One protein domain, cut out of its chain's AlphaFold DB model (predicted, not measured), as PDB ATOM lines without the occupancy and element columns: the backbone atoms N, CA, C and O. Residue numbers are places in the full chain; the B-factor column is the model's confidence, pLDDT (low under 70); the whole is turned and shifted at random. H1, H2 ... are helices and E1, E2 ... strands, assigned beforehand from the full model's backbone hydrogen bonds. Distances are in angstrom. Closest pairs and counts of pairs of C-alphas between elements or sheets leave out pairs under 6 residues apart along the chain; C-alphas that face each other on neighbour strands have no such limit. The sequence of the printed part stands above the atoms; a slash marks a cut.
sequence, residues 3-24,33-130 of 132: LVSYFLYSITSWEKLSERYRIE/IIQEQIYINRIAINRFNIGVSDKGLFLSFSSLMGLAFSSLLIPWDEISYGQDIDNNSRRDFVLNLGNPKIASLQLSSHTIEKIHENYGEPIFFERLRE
ATOM      1  N   LEU A   3      50.098  81.781 311.195       52.56
ATOM      2  CA  LEU A   3      50.143  80.633 312.114       52.56
ATOM      3  C   LEU A   3      48.933  80.533 313.062       52.56
ATOM      4  O   LEU A   3      48.495  79.430 313.371       52.56
ATOM      5  N   VAL A   4      48.369  81.668 313.488       59.56
ATOM      6  CA  VAL A   4      47.244  81.702 314.442       59.56
ATOM      7  C   VAL A   4      45.938  81.230 313.797       59.56
ATOM      8  O   VAL A   4      45.219  80.439 314.397       59.56
ATOM      9  N   SER A   5      45.640  81.658 312.565       61.69
ATOM     10  CA  SER A   5      44.407  81.264 311.867       61.69
ATOM     11  C   SER A   5      44.410  79.789 311.485       61.69
ATOM     12  O   SER A   5      43.387  79.123 311.628       61.69
ATOM     13  N   TYR A   6      45.563  79.258 311.067       60.19
ATOM     14  CA  TYR A   6      45.708  77.829 310.823       60.19
ATOM     15  C   TYR A   6      45.499  77.049 312.128       60.19
ATOM     16  O   TYR A   6      44.617  76.198 312.176       60.19
ATOM     17  N   PHE A   7      46.210  77.371 313.213       63.28
ATOM     18  CA  PHE A   7      46.064  76.644 314.483       63.28
ATOM     19  C   PHE A   7      44.606  76.593 314.984       63.28
ATOM     20  O   PHE A   7      44.124  75.534 315.387       63.28
ATOM     21  N   LEU A   8      43.868  77.702 314.857       64.81
ATOM     22  CA  LEU A   8      42.434  77.766 315.165       64.81
ATOM     23  C   LEU A   8      41.580  76.875 314.245       64.81
ATOM     24  O   LEU A   8      40.605  76.276 314.702       64.81
ATOM     25  N   TYR A   9      41.945  76.735 312.969       66.00
ATOM     26  CA  TYR A   9      41.251  75.848 312.033       66.00
ATOM     27  C   TYR A   9      41.394  74.366 312.409       66.00
ATOM     28  O   TYR A   9      40.430  73.607 312.327       66.00
ATOM     29  N   SER A  10      42.565  73.928 312.876       64.81
ATOM     30  CA  SER A  10      42.719  72.534 313.321       64.81
ATOM     31  C   SER A  10      42.071  72.269 314.670       64.81
ATOM     32  O   SER A  10      41.527  71.183 314.849       64.81
ATOM     33  N   ILE A  11      42.041  73.253 315.576       72.06
ATOM     34  CA  ILE A  11      41.254  73.149 316.815       72.06
ATOM     35  C   ILE A  11      39.770  72.995 316.484       72.06
ATOM     36  O   ILE A  11      39.150  72.047 316.945       72.06
ATOM     37  N   THR A  12      39.219  73.857 315.628       76.81
ATOM     38  CA  THR A  12      37.801  73.771 315.225       76.81
ATOM     39  C   THR A  12      37.481  72.487 314.457       76.81
ATOM     40  O   THR A  12      36.384  71.947 314.572       76.81
ATOM     41  N   SER A  13      38.431  71.951 313.691       80.81
ATOM     42  CA  SER A  13      38.269  70.653 313.024       80.81
ATOM     43  C   SER A  13      38.267  69.497 314.024       80.81
ATOM     44  O   SER A  13      37.447  68.591 313.908       80.81
ATOM     45  N   TRP A  14      39.158  69.537 315.018       83.19
ATOM     46  CA  TRP A  14      39.186  68.559 316.101       83.19
ATOM     47  C   TRP A  14      37.922  68.620 316.953       83.19
ATOM     48  O   TRP A  14      37.361  67.582 317.278       83.19
ATOM     49  N   GLU A  15      37.445  69.823 317.263       82.88
ATOM     50  CA  GLU A  15      36.207  70.051 318.003       82.88
ATOM     51  C   GLU A  15      35.028  69.380 317.291       82.88
ATOM     52  O   GLU A  15      34.390  68.507 317.876       82.88
ATOM     53  N   LYS A  16      34.845  69.638 315.988       85.00
ATOM     54  CA  LYS A  16      33.814  68.978 315.162       85.00
ATOM     55  C   LYS A  16      33.947  67.455 315.130       85.00
ATOM     56  O   LYS A  16      32.951  66.740 315.211       85.00
ATOM     57  N   LEU A  17      35.171  66.938 314.999       85.69
ATOM     58  CA  LEU A  17      35.399  65.493 315.065       85.69
ATOM     59  C   LEU A  17      35.073  64.935 316.454       85.69
ATOM     60  O   LEU A  17      34.553  63.831 316.552       85.69
ATOM     61  N   SER A  18      35.352  65.679 317.523       85.62
ATOM     62  CA  SER A  18      35.068  65.257 318.894       85.62
ATOM     63  C   SER A  18      33.583  65.316 319.230       85.62
ATOM     64  O   SER A  18      33.073  64.404 319.870       85.62
ATOM     65  N   GLU A  19      32.843  66.297 318.722       86.56
ATOM     66  CA  GLU A  19      31.382  66.306 318.811       86.56
ATOM     67  C   GLU A  19      30.769  65.056 318.170       86.56
ATOM     68  O   GLU A  19      29.815  64.498 318.712       86.56
ATOM     69  N   ARG A  20      31.341  64.581 317.054       87.88
ATOM     70  CA  ARG A  20      30.797  63.448 316.291       87.88
ATOM     71  C   ARG A  20      31.301  62.076 316.749       87.88
ATOM     72  O   ARG A  20      30.529  61.125 316.754       87.88
ATOM     73  N   TYR A  21      32.575  61.961 317.120       87.25
ATOM     74  CA  TYR A  21      33.271  60.676 317.293       87.25
ATOM     75  C   TYR A  21      34.010  60.532 318.633       87.25
ATOM     76  O   TYR A  21      34.834  59.622 318.786       87.25
ATOM     77  N   ARG A  22      33.782  61.430 319.608       81.31
ATOM     78  CA  ARG A  22      34.401  61.299 320.940       81.31
ATOM     79  C   ARG A  22      34.064  59.959 321.573       81.31
ATOM     80  O   ARG A  22      32.939  59.466 321.492       81.31
ATOM     81  N   ILE A  23      35.028  59.423 322.304       71.88
ATOM     82  CA  ILE A  23      34.816  58.244 323.133       71.88
ATOM     83  C   ILE A  23      34.672  58.693 324.581       71.88
ATOM     84  O   ILE A  23      35.579  59.296 325.150       71.88
ATOM     85  N   GLU A  24      33.534  58.377 325.196       58.94
ATOM     86  CA  GLU A  24      33.232  58.785 326.575       58.94
ATOM     87  C   GLU A  24      33.961  57.939 327.634       58.94
ATOM     88  O   GLU A  24      34.070  58.337 328.792       58.94
ATOM     89  N   ILE A  33      50.229  53.031 320.456       55.00
ATOM     90  CA  ILE A  33      50.473  54.460 320.340       55.00
ATOM     91  C   ILE A  33      51.725  54.676 319.481       55.00
ATOM     92  O   ILE A  33      52.852  54.649 319.977       55.00
ATOM     93  N   ILE A  34      51.540  54.907 318.185       62.25
ATOM     94  CA  ILE A  34      52.619  55.408 317.333       62.25
ATOM     95  C   ILE A  34      52.661  56.919 317.527       62.25
ATOM     96  O   ILE A  34      51.797  57.615 317.008       62.25
ATOM     97  N   GLN A  35      53.634  57.416 318.298       62.47
ATOM     98  CA  GLN A  35      53.891  58.853 318.402       62.47
ATOM     99  C   GLN A  35      54.542  59.342 317.117       62.47
ATOM    100  O   GLN A  35      55.763  59.292 316.975       62.47
ATOM    101  N   GLU A  36      53.734  59.853 316.201       68.75
ATOM    102  CA  GLU A  36      54.248  60.513 315.007       68.75
ATOM    103  C   GLU A  36      53.672  61.908 314.827       68.75
ATOM    104  O   GLU A  36      52.770  62.359 315.542       68.75
ATOM    105  N   GLN A  37      54.320  62.635 313.925       68.94
ATOM    106  CA  GLN A  37      53.797  63.876 313.409       68.94
ATOM    107  C   GLN A  37      52.730  63.523 312.381       68.94
ATOM    108  O   GLN A  37      53.043  62.996 311.317       68.94
ATOM    109  N   ILE A  38      51.481  63.827 312.702       72.12
ATOM    110  CA  ILE A  38      50.379  63.742 311.743       72.12
ATOM    111  C   ILE A  38      50.070  65.132 311.214       72.12
ATOM    112  O   ILE A  38      50.406  66.125 311.863       72.12
ATOM    113  N   TYR A  39      49.370  65.219 310.086       74.19
ATOM    114  CA  TYR A  39      48.756  66.483 309.690       74.19
ATOM    115  C   TYR A  39      47.242  66.385 309.744       74.19
ATOM    116  O   TYR A  39      46.660  65.588 309.014       74.19
ATOM    117  N   ILE A  40      46.611  67.234 310.561       76.50
ATOM    118  CA  ILE A  40      45.162  67.464 310.511       76.50
ATOM    119  C   ILE A  40      44.930  68.771 309.767       76.50
ATOM    120  O   ILE A  40      45.349  69.831 310.236       76.50
ATOM    121  N   ASN A  41      44.290  68.700 308.596       78.25
ATOM    122  CA  ASN A  41      44.039  69.857 307.729       78.25
ATOM    123  C   ASN A  41      45.306  70.697 307.448       78.25
ATOM    124  O   ASN A  41      45.273  71.925 307.485       78.25
ATOM    125  N   ARG A  42      46.425  70.016 307.138       69.75
ATOM    126  CA  ARG A  42      47.760  70.596 306.863       69.75
ATOM    127  C   ARG A  42      48.499  71.162 308.079       69.75
ATOM    128  O   ARG A  42      49.542  71.792 307.912       69.75
ATOM    129  N   ILE A  43      48.018  70.905 309.293       73.75
ATOM    130  CA  ILE A  43      48.714  71.307 310.521       73.75
ATOM    131  C   ILE A  43      49.392  70.118 311.148       73.75
ATOM    132  O   ILE A  43      48.730  69.159 311.532       73.75
ATOM    133  N   ALA A  44      50.710  70.238 311.272       74.81
ATOM    134  CA  ALA A  44      51.547  69.284 311.965       74.81
ATOM    135  C   ALA A  44      51.156  69.210 313.444       74.81
ATOM    136  O   ALA A  44      51.287  70.187 314.184       74.81
ATOM    137  N   ILE A  45      50.717  68.036 313.875       74.31
ATOM    138  CA  ILE A  45      50.514  67.704 315.277       74.31
ATOM    139  C   ILE A  45      51.567  66.673 315.644       74.31
ATOM    140  O   ILE A  45      51.531  65.537 315.180       74.31
ATOM    141  N   ASN A  46      52.514  67.091 316.476       71.38
ATOM    142  CA  ASN A  46      53.583  66.231 316.962       71.38
ATOM    143  C   ASN A  46      53.094  65.369 318.125       71.38
ATOM    144  O   ASN A  46      52.306  65.829 318.952       71.38
ATOM    145  N   ARG A  47      53.649  64.156 318.244       71.88
ATOM    146  CA  ARG A  47      53.343  63.212 319.331       71.88
ATOM    147  C   ARG A  47      51.843  62.923 319.412       71.88
ATOM    148  O   ARG A  47      51.222  63.028 320.470       71.88
ATOM    149  N   PHE A  48      51.259  62.609 318.272       77.81
ATOM    150  CA  PHE A  48      49.887  62.157 318.199       77.81
ATOM    151  C   PHE A  48      49.852  60.638 318.280       77.81
ATOM    152  O   PHE A  48      50.747  60.000 317.745       77.81
ATOM    153  N   ASN A  49      48.860  60.063 318.948       79.69
ATOM    154  CA  ASN A  49      48.704  58.623 319.056       79.69
ATOM    155  C   ASN A  49      47.648  58.165 318.050       79.69
ATOM    156  O   ASN A  49      46.497  58.609 318.103       79.69
ATOM    157  N   ILE A  50      48.032  57.234 317.187       80.88
ATOM    158  CA  ILE A  50      47.119  56.540 316.279       80.88
ATOM    159  C   ILE A  50      47.016  55.093 316.731       80.88
ATOM    160  O   ILE A  50      48.022  54.513 317.121       80.88
ATOM    161  N   GLY A  51      45.829  54.507 316.654       79.12
ATOM    162  CA  GLY A  51      45.659  53.062 316.726       79.12
ATOM    163  C   GLY A  51      44.551  52.603 315.788       79.12
ATOM    164  O   GLY A  51      43.722  53.405 315.368       79.12
ATOM    165  N   VAL A  52      44.524  51.320 315.447       78.69
ATOM    166  CA  VAL A  52      43.503  50.746 314.561       78.69
ATOM    167  C   VAL A  52      42.768  49.612 315.267       78.69
ATOM    168  O   VAL A  52      43.280  49.003 316.204       78.69
ATOM    169  N   SER A  53      41.530  49.369 314.861       77.56
ATOM    170  CA  SER A  53      40.690  48.284 315.369       77.56
ATOM    171  C   SER A  53      39.716  47.823 314.289       77.56
ATOM    172  O   SER A  53      39.587  48.461 313.248       77.56
ATOM    173  N   ASP A  54      38.979  46.749 314.551       77.06
ATOM    174  CA  ASP A  54      37.839  46.316 313.739       77.06
ATOM    175  C   ASP A  54      36.768  47.411 313.581       77.06
ATOM    176  O   ASP A  54      36.136  47.514 312.532       77.06
ATOM    177  N   LYS A  55      36.597  48.259 314.601       80.94
ATOM    178  CA  LYS A  55      35.586  49.327 314.629       80.94
ATOM    179  C   LYS A  55      35.988  50.595 313.890       80.94
ATOM    180  O   LYS A  55      35.109  51.357 313.502       80.94
ATOM    181  N   GLY A  56      37.282  50.869 313.761       83.31
ATOM    182  CA  GLY A  56      37.737  52.131 313.191       83.31
ATOM    183  C   GLY A  56      39.149  52.544 313.579       83.31
ATOM    184  O   GLY A  56      39.895  51.805 314.236       83.31
ATOM    185  N   LEU A  57      39.467  53.778 313.196       85.31
ATOM    186  CA  LEU A  57      40.714  54.470 313.481       85.31
ATOM    187  C   LEU A  57      40.602  55.248 314.794       85.31
ATOM    188  O   LEU A  57      39.799  56.172 314.937       85.31
ATOM    189  N   PHE A  58      41.441  54.892 315.754       85.12
ATOM    190  CA  PHE A  58      41.583  55.599 317.013       85.12
ATOM    191  C   PHE A  58      42.599  56.733 316.892       85.12
ATOM    192  O   PHE A  58      43.726  56.524 316.444       85.12
ATOM    193  N   LEU A  59      42.216  57.920 317.355       85.06
ATOM    194  CA  LEU A  59      43.031  59.126 317.319       85.06
ATOM    195  C   LEU A  59      43.044  59.781 318.707       85.06
ATOM    196  O   LEU A  59      41.993  60.051 319.285       85.06
ATOM    197  N   SER A  60      44.223  60.070 319.261       82.19
ATOM    198  CA  SER A  60      44.330  60.812 320.525       82.19
ATOM    199  C   SER A  60      45.616  61.617 320.628       82.19
ATOM    200  O   SER A  60      46.644  61.254 320.064       82.19
ATOM    201  N   PHE A  61      45.591  62.698 321.400       78.44
ATOM    202  CA  PHE A  61      46.809  63.430 321.730       78.44
ATOM    203  C   PHE A  61      47.627  62.683 322.788       78.44
ATOM    204  O   PHE A  61      47.075  62.123 323.738       78.44
ATOM    205  N   SER A  62      48.956  62.697 322.663       71.38
ATOM    206  CA  SER A  62      49.825  62.233 323.749       71.38
ATOM    207  C   SER A  62      49.938  63.268 324.877       71.38
ATOM    208  O   SER A  62      49.657  64.457 324.708       71.38
ATOM    209  N   SER A  63      50.448  62.815 326.026       66.06
ATOM    210  CA  SER A  63      50.865  63.679 327.138       66.06
ATOM    211  C   SER A  63      49.727  64.566 327.685       66.06
ATOM    212  O   SER A  63      48.560  64.183 327.647       66.06
ATOM    213  N   LEU A  64      50.063  65.739 328.234       63.75
ATOM    214  CA  LEU A  64      49.133  66.684 328.862       63.75
ATOM    215  C   LEU A  64      48.029  67.176 327.911       63.75
ATOM    216  O   LEU A  64      46.937  67.494 328.372       63.75
ATOM    217  N   MET A  65      48.267  67.190 326.594       66.38
ATOM    218  CA  MET A  65      47.219  67.515 325.619       66.38
ATOM    219  C   MET A  65      46.106  66.461 325.594       66.38
ATOM    220  O   MET A  65      44.948  66.820 325.429       66.38
ATOM    221  N   GLY A  66      46.414  65.188 325.858       64.88
ATOM    222  CA  GLY A  66      45.397  64.140 325.993       64.88
ATOM    223  C   GLY A  66      44.453  64.327 327.190       64.88
ATOM    224  O   GLY A  66      43.411  63.686 327.240       64.88
ATOM    225  N   LEU A  67      44.787  65.203 328.149       66.44
ATOM    226  CA  LEU A  67      43.875  65.586 329.237       66.44
ATOM    227  C   LEU A  67      42.897  66.689 328.817       66.44
ATOM    228  O   LEU A  67      41.794  66.757 329.348       66.44
ATOM    229  N   ALA A  68      43.308  67.558 327.889       72.44
ATOM    230  CA  ALA A  68      42.506  68.680 327.410       72.44
ATOM    231  C   ALA A  68      41.622  68.312 326.208       72.44
ATOM    232  O   ALA A  68      40.609  68.963 325.969       72.44
ATOM    233  N   PHE A  69      41.995  67.275 325.456       76.50
ATOM    234  CA  PHE A  69      41.317  66.866 324.231       76.50
ATOM    235  C   PHE A  69      40.858  65.414 324.318       76.50
ATOM    236  O   PHE A  69      41.654  64.514 324.588       76.50
ATOM    237  N   SER A  70      39.573  65.181 324.048       79.75
ATOM    238  CA  SER A  70      38.994  63.837 324.028       79.75
ATOM    239  C   SER A  70      39.596  62.986 322.919       79.75
ATOM    240  O   SER A  70      39.785  63.456 321.800       79.75
ATOM    241  N   SER A  71      39.834  61.712 323.213       84.69
ATOM    242  CA  SER A  71      40.181  60.729 322.195       84.69
ATOM    243  C   SER A  71      38.987  60.410 321.293       84.69
ATOM    244  O   SER A  71      37.834  60.446 321.733       84.69
ATOM    245  N   LEU A  72      39.277  60.054 320.046       88.00
ATOM    246  CA  LEU A  72      38.296  59.820 318.991       88.00
ATOM    247  C   LEU A  72      38.403  58.389 318.473       88.00
ATOM    248  O   LEU A  72      39.509  57.866 318.344       88.00
ATOM    249  N   LEU A  73      37.268  57.786 318.127       88.44
ATOM    250  CA  LEU A  73      37.215  56.563 317.324       88.44
ATOM    251  C   LEU A  73      36.399  56.867 316.078       88.44
ATOM    252  O   LEU A  73      35.180  56.983 316.157       88.44
ATOM    253  N   ILE A  74      37.084  57.014 314.950       88.62
ATOM    254  CA  ILE A  74      36.459  57.307 313.665       88.62
ATOM    255  C   ILE A  74      36.120  55.975 312.991       88.62
ATOM    256  O   ILE A  74      37.046  55.206 312.713       88.62
ATOM    257  N   PRO A  75      34.832  55.683 312.749       88.50
ATOM    258  CA  PRO A  75      34.406  54.478 312.045       88.50
ATOM    259  C   PRO A  75      35.023  54.368 310.646       88.50
ATOM    260  O   PRO A  75      35.274  55.384 310.001       88.50
ATOM    261  N   TRP A  76      35.272  53.149 310.163       86.12
ATOM    262  CA  TRP A  76      35.888  52.943 308.844       86.12
ATOM    263  C   TRP A  76      35.047  53.491 307.684       86.12
ATOM    264  O   TRP A  76      35.609  54.038 306.745       86.12
ATOM    265  N   ASP A  77      33.720  53.411 307.774       88.19
ATOM    266  CA  ASP A  77      32.761  53.961 306.803       88.19
ATOM    267  C   ASP A  77      32.756  55.499 306.747       88.19
ATOM    268  O   ASP A  77      32.270  56.100 305.792       88.19
ATOM    269  N   GLU A  78      33.343  56.152 307.749       90.62
ATOM    270  CA  GLU A  78      33.547  57.601 307.798       90.62
ATOM    271  C   GLU A  78      34.953  58.001 307.323       90.62
ATOM    272  O   GLU A  78      35.326  59.174 307.395       90.62
ATOM    273  N   ILE A  79      35.760  57.047 306.849       88.75
ATOM    274  CA  ILE A  79      37.116  57.277 306.357       88.75
ATOM    275  C   ILE A  79      37.153  56.950 304.873       88.75
ATOM    276  O   ILE A  79      36.873  55.835 304.454       88.75
ATOM    277  N   SER A  80      37.561  57.924 304.067       87.00
ATOM    278  CA  SER A  80      37.799  57.713 302.639       87.00
ATOM    279  C   SER A  80      39.243  58.023 302.295       87.00
ATOM    280  O   SER A  80      39.847  58.965 302.816       87.00
ATOM    281  N   TYR A  81      39.809  57.231 301.394       84.06
ATOM    282  CA  TYR A  81      41.119  57.521 300.843       84.06
ATOM    283  C   TYR A  81      41.058  58.801 299.993       84.06
ATOM    284  O   TYR A  81      40.163  58.982 299.170       84.06
ATOM    285  N   GLY A  82      41.982  59.728 300.244       79.19
ATOM    286  CA  GLY A  82      42.066  61.003 299.542       79.19
ATOM    287  C   GLY A  82      43.039  60.951 298.374       79.19
ATOM    288  O   GLY A  82      42.633  61.032 297.219       79.19
ATOM    289  N   GLN A  83      44.332  60.888 298.687       80.44
ATOM    290  CA  GLN A  83      45.419  60.866 297.708       80.44
ATOM    291  C   GLN A  83      46.739  60.461 298.369       80.44
ATOM    292  O   GLN A  83      46.915  60.647 299.576       80.44
ATOM    293  N   ASP A  84      47.694  60.022 297.555       80.75
ATOM    294  CA  ASP A  84      49.099  59.941 297.942       80.75
ATOM    295  C   ASP A  84      49.787  61.286 297.677       80.75
ATOM    296  O   ASP A  84      49.517  61.974 296.687       80.75
ATOM    297  N   ILE A  85      50.688  61.672 298.573       79.62
ATOM    298  CA  ILE A  85      51.612  62.790 298.389       79.62
ATOM    299  C   ILE A  85      53.015  62.196 298.346       79.62
ATOM    300  O   ILE A  85      53.484  61.636 299.335       79.62
ATOM    301  N   ASP A  86      53.688  62.322 297.206       79.25
ATOM    302  CA  ASP A  86      55.081  61.905 297.061       79.25
ATOM    303  C   ASP A  86      56.004  63.120 297.208       79.25
ATOM    304  O   ASP A  86      56.019  64.018 296.366       79.25
ATOM    305  N   ASN A  87      56.754  63.168 298.309       69.06
ATOM    306  CA  ASN A  87      57.739  64.208 298.589       69.06
ATOM    307  C   ASN A  87      59.159  63.638 298.455       69.06
ATOM    308  O   ASN A  87      59.866  63.507 299.458       69.06
ATOM    309  N   ASN A  88      59.563  63.281 297.224       55.66
ATOM    310  CA  ASN A  88      60.921  62.918 296.748       55.66
ATOM    311  C   ASN A  88      61.739  61.888 297.576       55.66
ATOM    312  O   ASN A  88      62.887  61.603 297.249       55.66
ATOM    313  N   SER A  89      61.191  61.357 298.667       62.94
ATOM    314  CA  SER A  89      61.854  60.522 299.682       62.94
ATOM    315  C   SER A  89      60.875  59.966 300.723       62.94
ATOM    316  O   SER A  89      61.211  59.028 301.442       62.94
ATOM    317  N   ARG A  90      59.673  60.551 300.830       70.00
ATOM    318  CA  ARG A  90      58.592  60.088 301.701       70.00
ATOM    319  C   ARG A  90      57.284  60.087 300.933       70.00
ATOM    320  O   ARG A  90      56.927  61.100 300.332       70.00
ATOM    321  N   ARG A  91      56.585  58.957 300.990       77.25
ATOM    322  CA  ARG A  91      55.200  58.844 300.545       77.25
ATOM    323  C   ARG A  91      54.307  59.048 301.757       77.25
ATOM    324  O   ARG A  91      54.430  58.314 302.735       77.25
ATOM    325  N   ASP A  92      53.422  60.024 301.674       82.38
ATOM    326  CA  ASP A  92      52.410  60.267 302.689       82.38
ATOM    327  C   ASP A  92      51.029  59.905 302.136       82.38
ATOM    328  O   ASP A  92      50.693  60.227 300.998       82.38
ATOM    329  N   PHE A  93      50.214  59.263 302.964       83.31
ATOM    330  CA  PHE A  93      48.851  58.852 302.661       83.31
ATOM    331  C   PHE A  93      47.875  59.849 303.282       83.31
ATOM    332  O   PHE A  93      47.915  60.092 304.491       83.31
ATOM    333  N   VAL A  94      46.991  60.431 302.472       86.56
ATOM    334  CA  VAL A  94      45.955  61.355 302.947       86.56
ATOM    335  C   VAL A  94      44.623  60.629 303.061       86.56
ATOM    336  O   VAL A  94      44.076  60.153 302.071       86.56
ATOM    337  N   LEU A  95      44.070  60.618 304.268       87.56
ATOM    338  CA  LEU A  95      42.742  60.113 304.592       87.56
ATOM    339  C   LEU A  95      41.791  61.285 304.819       87.56
ATOM    340  O   LEU A  95      42.117  62.230 305.535       87.56
ATOM    341  N   ASN A  96      40.601  61.237 304.238       89.81
ATOM    342  CA  ASN A  96      39.516  62.159 304.544       89.81
ATOM    343  C   ASN A  96      38.653  61.563 305.657       89.81
ATOM    344  O   ASN A  96      38.313  60.386 305.615       89.81
ATOM    345  N   LEU A  97      38.299  62.390 306.637       90.06
ATOM    346  CA  LEU A  97      37.535  62.009 307.818       90.06
ATOM    347  C   LEU A  97      36.167  62.698 307.794       90.06
ATOM    348  O   LEU A  97      36.092  63.932 307.738       90.06
ATOM    349  N   GLY A  98      35.115  61.894 307.888       85.38
ATOM    350  CA  GLY A  98      33.713  62.286 307.928       85.38
ATOM    351  C   GLY A  98      33.018  62.309 306.568       85.38
ATOM    352  O   GLY A  98      33.624  62.613 305.539       85.38
ATOM    353  N   ASN A  99      31.709  62.062 306.590       83.00
ATOM    354  CA  ASN A  99      30.798  62.266 305.466       83.00
ATOM    355  C   ASN A  99      29.654  63.237 305.869       83.00
ATOM    356  O   ASN A  99      28.862  62.886 306.754       83.00
ATOM    357  N   PRO A 100      29.572  64.474 305.319       83.75
ATOM    358  CA  PRO A 100      30.558  65.120 304.443       83.75
ATOM    359  C   PRO A 100      31.891  65.381 305.168       83.75
ATOM    360  O   PRO A 100      31.932  65.449 306.397       83.75
ATOM    361  N   LYS A 101      32.979  65.554 304.403       85.44
ATOM    362  CA  LYS A 101      34.350  65.707 304.925       85.44
ATOM    363  C   LYS A 101      34.463  66.817 305.978       85.44
ATOM    364  O   LYS A 101      34.191  67.983 305.693       85.44
ATOM    365  N   ILE A 102      34.975  66.458 307.156       87.12
ATOM    366  CA  ILE A 102      35.262  67.360 308.282       87.12
ATOM    367  C   ILE A 102      36.756  67.700 308.334       87.12
ATOM    368  O   ILE A 102      37.134  68.859 308.519       87.12
ATOM    369  N   ALA A 103      37.619  66.696 308.156       87.44
ATOM    370  CA  ALA A 103      39.066  66.858 308.256       87.44
ATOM    371  C   ALA A 103      39.826  65.951 307.281       87.44
ATOM    372  O   ALA A 103      39.269  65.014 306.717       87.44
ATOM    373  N   SER A 104      41.113  66.226 307.075       87.06
ATOM    374  CA  SER A 104      42.051  65.300 306.438       87.06
ATOM    375  C   SER A 104      43.182  64.937 307.387       87.06
ATOM    376  O   SER A 104      43.766  65.843 307.983       87.06
ATOM    377  N   LEU A 105      43.511  63.653 307.460       87.00
ATOM    378  CA  LEU A 105      44.626  63.088 308.203       87.00
ATOM    379  C   LEU A 105      45.715  62.636 307.228       87.00
ATOM    380  O   LEU A 105      45.452  61.821 306.354       87.00
ATOM    381  N   GLN A 106      46.929  63.150 307.382       87.19
ATOM    382  CA  GLN A 106      48.093  62.715 306.606       87.19
ATOM    383  C   GLN A 106      48.987  61.820 307.464       87.19
ATOM    384  O   GLN A 106      49.385  62.233 308.559       87.19
ATOM    385  N   LEU A 107      49.298  60.629 306.953       82.56
ATOM    386  CA  LEU A 107      50.129  59.611 307.593       82.56
ATOM    387  C   LEU A 107      51.359  59.318 306.737       82.56
ATOM    388  O   LEU A 107      51.236  59.170 305.526       82.56
ATOM    389  N   SER A 108      52.532  59.201 307.354       81.31
ATOM    390  CA  SER A 108      53.750  58.797 306.645       81.31
ATOM    391  C   SER A 108      53.692  57.312 306.269       81.31
ATOM    392  O   SER A 108      53.068  56.521 306.980       81.31
ATOM    393  N   SER A 109      54.385  56.899 305.205       79.81
ATOM    394  CA  SER A 109      54.540  55.474 304.868       79.81
ATOM    395  C   SER A 109      55.086  54.654 306.036       79.81
ATOM    396  O   SER A 109      54.599  53.562 306.290       79.81
ATOM    397  N   HIS A 110      55.999  55.231 306.822       79.75
ATOM    398  CA  HIS A 110      56.532  54.627 308.047       79.75
ATOM    399  C   HIS A 110      55.459  54.388 309.118       79.75
ATOM    400  O   HIS A 110      55.435  53.341 309.761       79.75
ATOM    401  N   THR A 111      54.536  55.339 309.311       78.50
ATOM    402  CA  THR A 111      53.385  55.139 310.207       78.50
ATOM    403  C   THR A 111      52.514  53.990 309.705       78.50
ATOM    404  O   THR A 111      52.082  53.167 310.508       78.50
ATOM    405  N   ILE A 112      52.269  53.917 308.394       78.81
ATOM    406  CA  ILE A 112      51.467  52.844 307.799       78.81
ATOM    407  C   ILE A 112      52.136  51.478 307.977       78.81
ATOM    408  O   ILE A 112      51.485  50.546 308.444       78.81
ATOM    409  N   GLU A 113      53.432  51.368 307.693       78.25
ATOM    410  CA  GLU A 113      54.222  50.146 307.895       78.25
ATOM    411  C   GLU A 113      54.160  49.678 309.354       78.25
ATOM    412  O   GLU A 113      53.872  48.517 309.633       78.25
ATOM    413  N   LYS A 114      54.301  50.592 310.320       77.50
ATOM    414  CA  LYS A 114      54.133  50.247 311.738       77.50
ATOM    415  C   LYS A 114      52.718  49.793 312.079       77.50
ATOM    416  O   LYS A 114      52.554  48.894 312.902       77.50
ATOM    417  N   ILE A 115      51.689  50.421 311.507       76.25
ATOM    418  CA  ILE A 115      50.303  49.976 311.698       76.25
ATOM    419  C   ILE A 115      50.162  48.535 311.190       76.25
ATOM    420  O   ILE A 115      49.586  47.705 311.889       76.25
ATOM    421  N   HIS A 116      50.748  48.214 310.038       75.00
ATOM    422  CA  HIS A 116      50.726  46.865 309.474       75.00
ATOM    423  C   HIS A 116      51.425  45.826 310.332       75.00
ATOM    424  O   HIS A 116      50.828  44.799 310.649       75.00
ATOM    425  N   GLU A 117      52.678  46.081 310.709       73.94
ATOM    426  CA  GLU A 117      53.497  45.134 311.470       73.94
ATOM    427  C   GLU A 117      52.813  44.717 312.775       73.94
ATOM    428  O   GLU A 117      52.923  43.573 313.209       73.94
ATOM    429  N   ASN A 118      52.078  45.643 313.391       68.06
ATOM    430  CA  ASN A 118      51.486  45.437 314.704       68.06
ATOM    431  C   ASN A 118      50.051  44.896 314.678       68.06
ATOM    432  O   ASN A 118      49.622  44.301 315.665       68.06
ATOM    433  N   TYR A 119      49.309  45.095 313.586       66.62
ATOM    434  CA  TYR A 119      47.908  44.668 313.476       66.62
ATOM    435  C   TYR A 119      47.669  43.556 312.448       66.62
ATOM    436  O   TYR A 119      46.568  43.008 312.395       66.62
ATOM    437  N   GLY A 120      48.692  43.180 311.679       55.28
ATOM    438  CA  GLY A 120      48.552  42.284 310.539       55.28
ATOM    439  C   GLY A 120      47.993  43.028 309.325       55.28
ATOM    440  O   GLY A 120      47.131  43.898 309.435       55.28
ATOM    441  N   GLU A 121      48.500  42.681 308.146       56.56
ATOM    442  CA  GLU A 121      48.291  43.430 306.905       56.56
ATOM    443  C   GLU A 121      46.883  43.487 306.251       56.56
ATOM    444  O   GLU A 121      46.793  44.166 305.232       56.56
ATOM    445  N   PRO A 122      45.755  42.916 306.736       56.09
ATOM    446  CA  PRO A 122      44.494  43.080 305.997       56.09
ATOM    447  C   PRO A 122      43.746  44.385 306.327       56.09
ATOM    448  O   PRO A 122      43.375  45.141 305.435       56.09
ATOM    449  N   ILE A 123      43.528  44.705 307.610       58.09
ATOM    450  CA  ILE A 123      42.408  45.591 307.992       58.09
ATOM    451  C   ILE A 123      42.573  47.018 307.460       58.09
ATOM    452  O   ILE A 123      41.610  47.607 306.984       58.09
ATOM    453  N   PHE A 124      43.772  47.594 307.541       65.19
ATOM    454  CA  PHE A 124      43.941  49.007 307.213       65.19
ATOM    455  C   PHE A 124      43.842  49.274 305.703       65.19
ATOM    456  O   PHE A 124      43.033  50.100 305.287       65.19
ATOM    457  N   PHE A 125      44.603  48.567 304.858       64.88
ATOM    458  CA  PHE A 125      44.534  48.801 303.410       64.88
ATOM    459  C   PHE A 125      43.346  48.146 302.721       64.88
ATOM    460  O   PHE A 125      42.878  48.719 301.739       64.88
ATOM    461  N   GLU A 126      42.847  46.993 303.178       64.94
ATOM    462  CA  GLU A 126      41.641  46.410 302.575       64.94
ATOM    463  C   GLU A 126      40.456  47.358 302.757       64.94
ATOM    464  O   GLU A 126      39.785  47.683 301.782       64.94
ATOM    465  N   ARG A 127      40.285  47.927 303.959       66.44
ATOM    466  CA  ARG A 127      39.222  48.906 304.230       66.44
ATOM    467  C   ARG A 127      39.380  50.212 303.465       66.44
ATOM    468  O   ARG A 127      38.383  50.802 303.078       66.44
ATOM    469  N   LEU A 128      40.611  50.660 303.211       63.91
ATOM    470  CA  LEU A 128      40.856  51.856 302.397       63.91
ATOM    471  C   LEU A 128      40.658  51.628 300.891       63.91
ATOM    472  O   LEU A 128      40.516  52.600 300.150       63.91
ATOM    473  N   ARG A 129      40.696  50.371 300.428       58.81
ATOM    474  CA  ARG A 129      40.515  49.990 299.018       58.81
ATOM    475  C   ARG A 129      39.086  49.574 298.681       58.81
ATOM    476  O   ARG A 129      38.766  49.498 297.496       58.81
ATOM    477  N   GLU A 130      38.246  49.302 299.677       52.72
ATOM    478  CA  GLU A 130      36.814  49.085 299.472       52.72
ATOM    479  C   GLU A 130      36.170  50.403 298.993       52.72
ATOM    480  O   GLU A 130      36.251  51.414 299.694       52.72
TER     481      GLU A 130
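Overview. This is residues 3 to 24 and 33 to 130 of the 132 residues of an uncharacterized protein of Pleurocapsa sp. CCALA 161 (UniProt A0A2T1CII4). A single strongly twisted sheet of seven antiparallel strands makes the core, with the long helix H1 over one face and the shorter H3 and H4 over the opposite face. E2 bends by 86 degrees at residue 46, and E4 at one edge comes near the end of E6 on the far side of the sheet, where the C-alphas of Ile 74 and Leu 97 are 7.6 A apart; the small helix H2 only grazes the sheet. The printed part has 120 residues with four named helices and seven named strands, along the chain H1 E1 E2 E3 H2 E4 E5 E6 E7 H3 H4, and the sheet's order is E4 E3 E2 E1 E7 E6 E5. The class is mixed, helices and strands; the whole is compact, with a radius of gyration of the C-alphas of 13.6 A, and its outline is rounded, with spans of 35 by 35 by 30 A.

Along the chain. The sheet holds E1, residues 34 to 40; E2, residues 43 to 52, 21.6 A; E3, residues 56 to 61; E4, residues 72 to 75; E5, residues 79 to 87, 23.1 A; E6, residues 90 to 97, 22.0 A; and E7, residues 103 to 108. H1, residues 3 to 21, is 26.6 A long and begins with C-alpha 3 at (50.143, 80.633, 312.114). H2 is residues 65 to 68, H3 residues 109 to 119, 15.3 A, and H4 residues 123 to 129, with C-alpha 129 at (40.515, 49.990, 299.018).

Arrangement. E1 E2 E3 and E5 E6 E7 are two meanders, each strand the antiparallel neighbour of the one before. E1 and E7 are antiparallel neighbours, with 137 degrees between their N-to-C directions and with N 106 and O 39 within hydrogen-bond range at 2.9 A. E4 and E5 are the edge strands; between the neighbours E4 and E3, N 72 and O 59 are within hydrogen-bond range at 2.8 A, and between the neighbours E5 and E6, N 82 and O 94 are within hydrogen-bond range at 2.8 A. H1 is on the sheet at a height of 9.0 A, over E4 and only just over E1, where 3 of its C-alphas fall; the C-alphas of Tyr 21 and Leu 72 are its closest to E4, 5.4 A. On the local plane H1 and E4 stand at 59.6 degrees, only just slantwise. H3 and H4 are on the opposite face from H1. The closest C-alphas of H3 and E6 are those of Arg 91 and Ser 109, 5.5 A. H4 has a height of 8.3 A and runs across E5 at 85 degrees on the local plane, only just over it with 3 C-alphas. H3 and H4 are close but not clearly touching, with His 116 and Phe 124 the closest C-alphas at 7.5 A. In H1, H3 and H4 every O i to N i+4 pair is within hydrogen-bond range; H2 is too short for one.

Size, cuts and confidence. The farthest C-alphas, of Glu 24 and Asn 88, are 40.9 A apart. Residues 25 to 32 are not printed, and C-alphas 24 and 33 are 18.8 A apart across this cut. The links that are printed whole are tight. Mean pLDDT of the printed part is 75.7, and it is under 70 in 36 residues, among them 3 to 10 and 118 to 130.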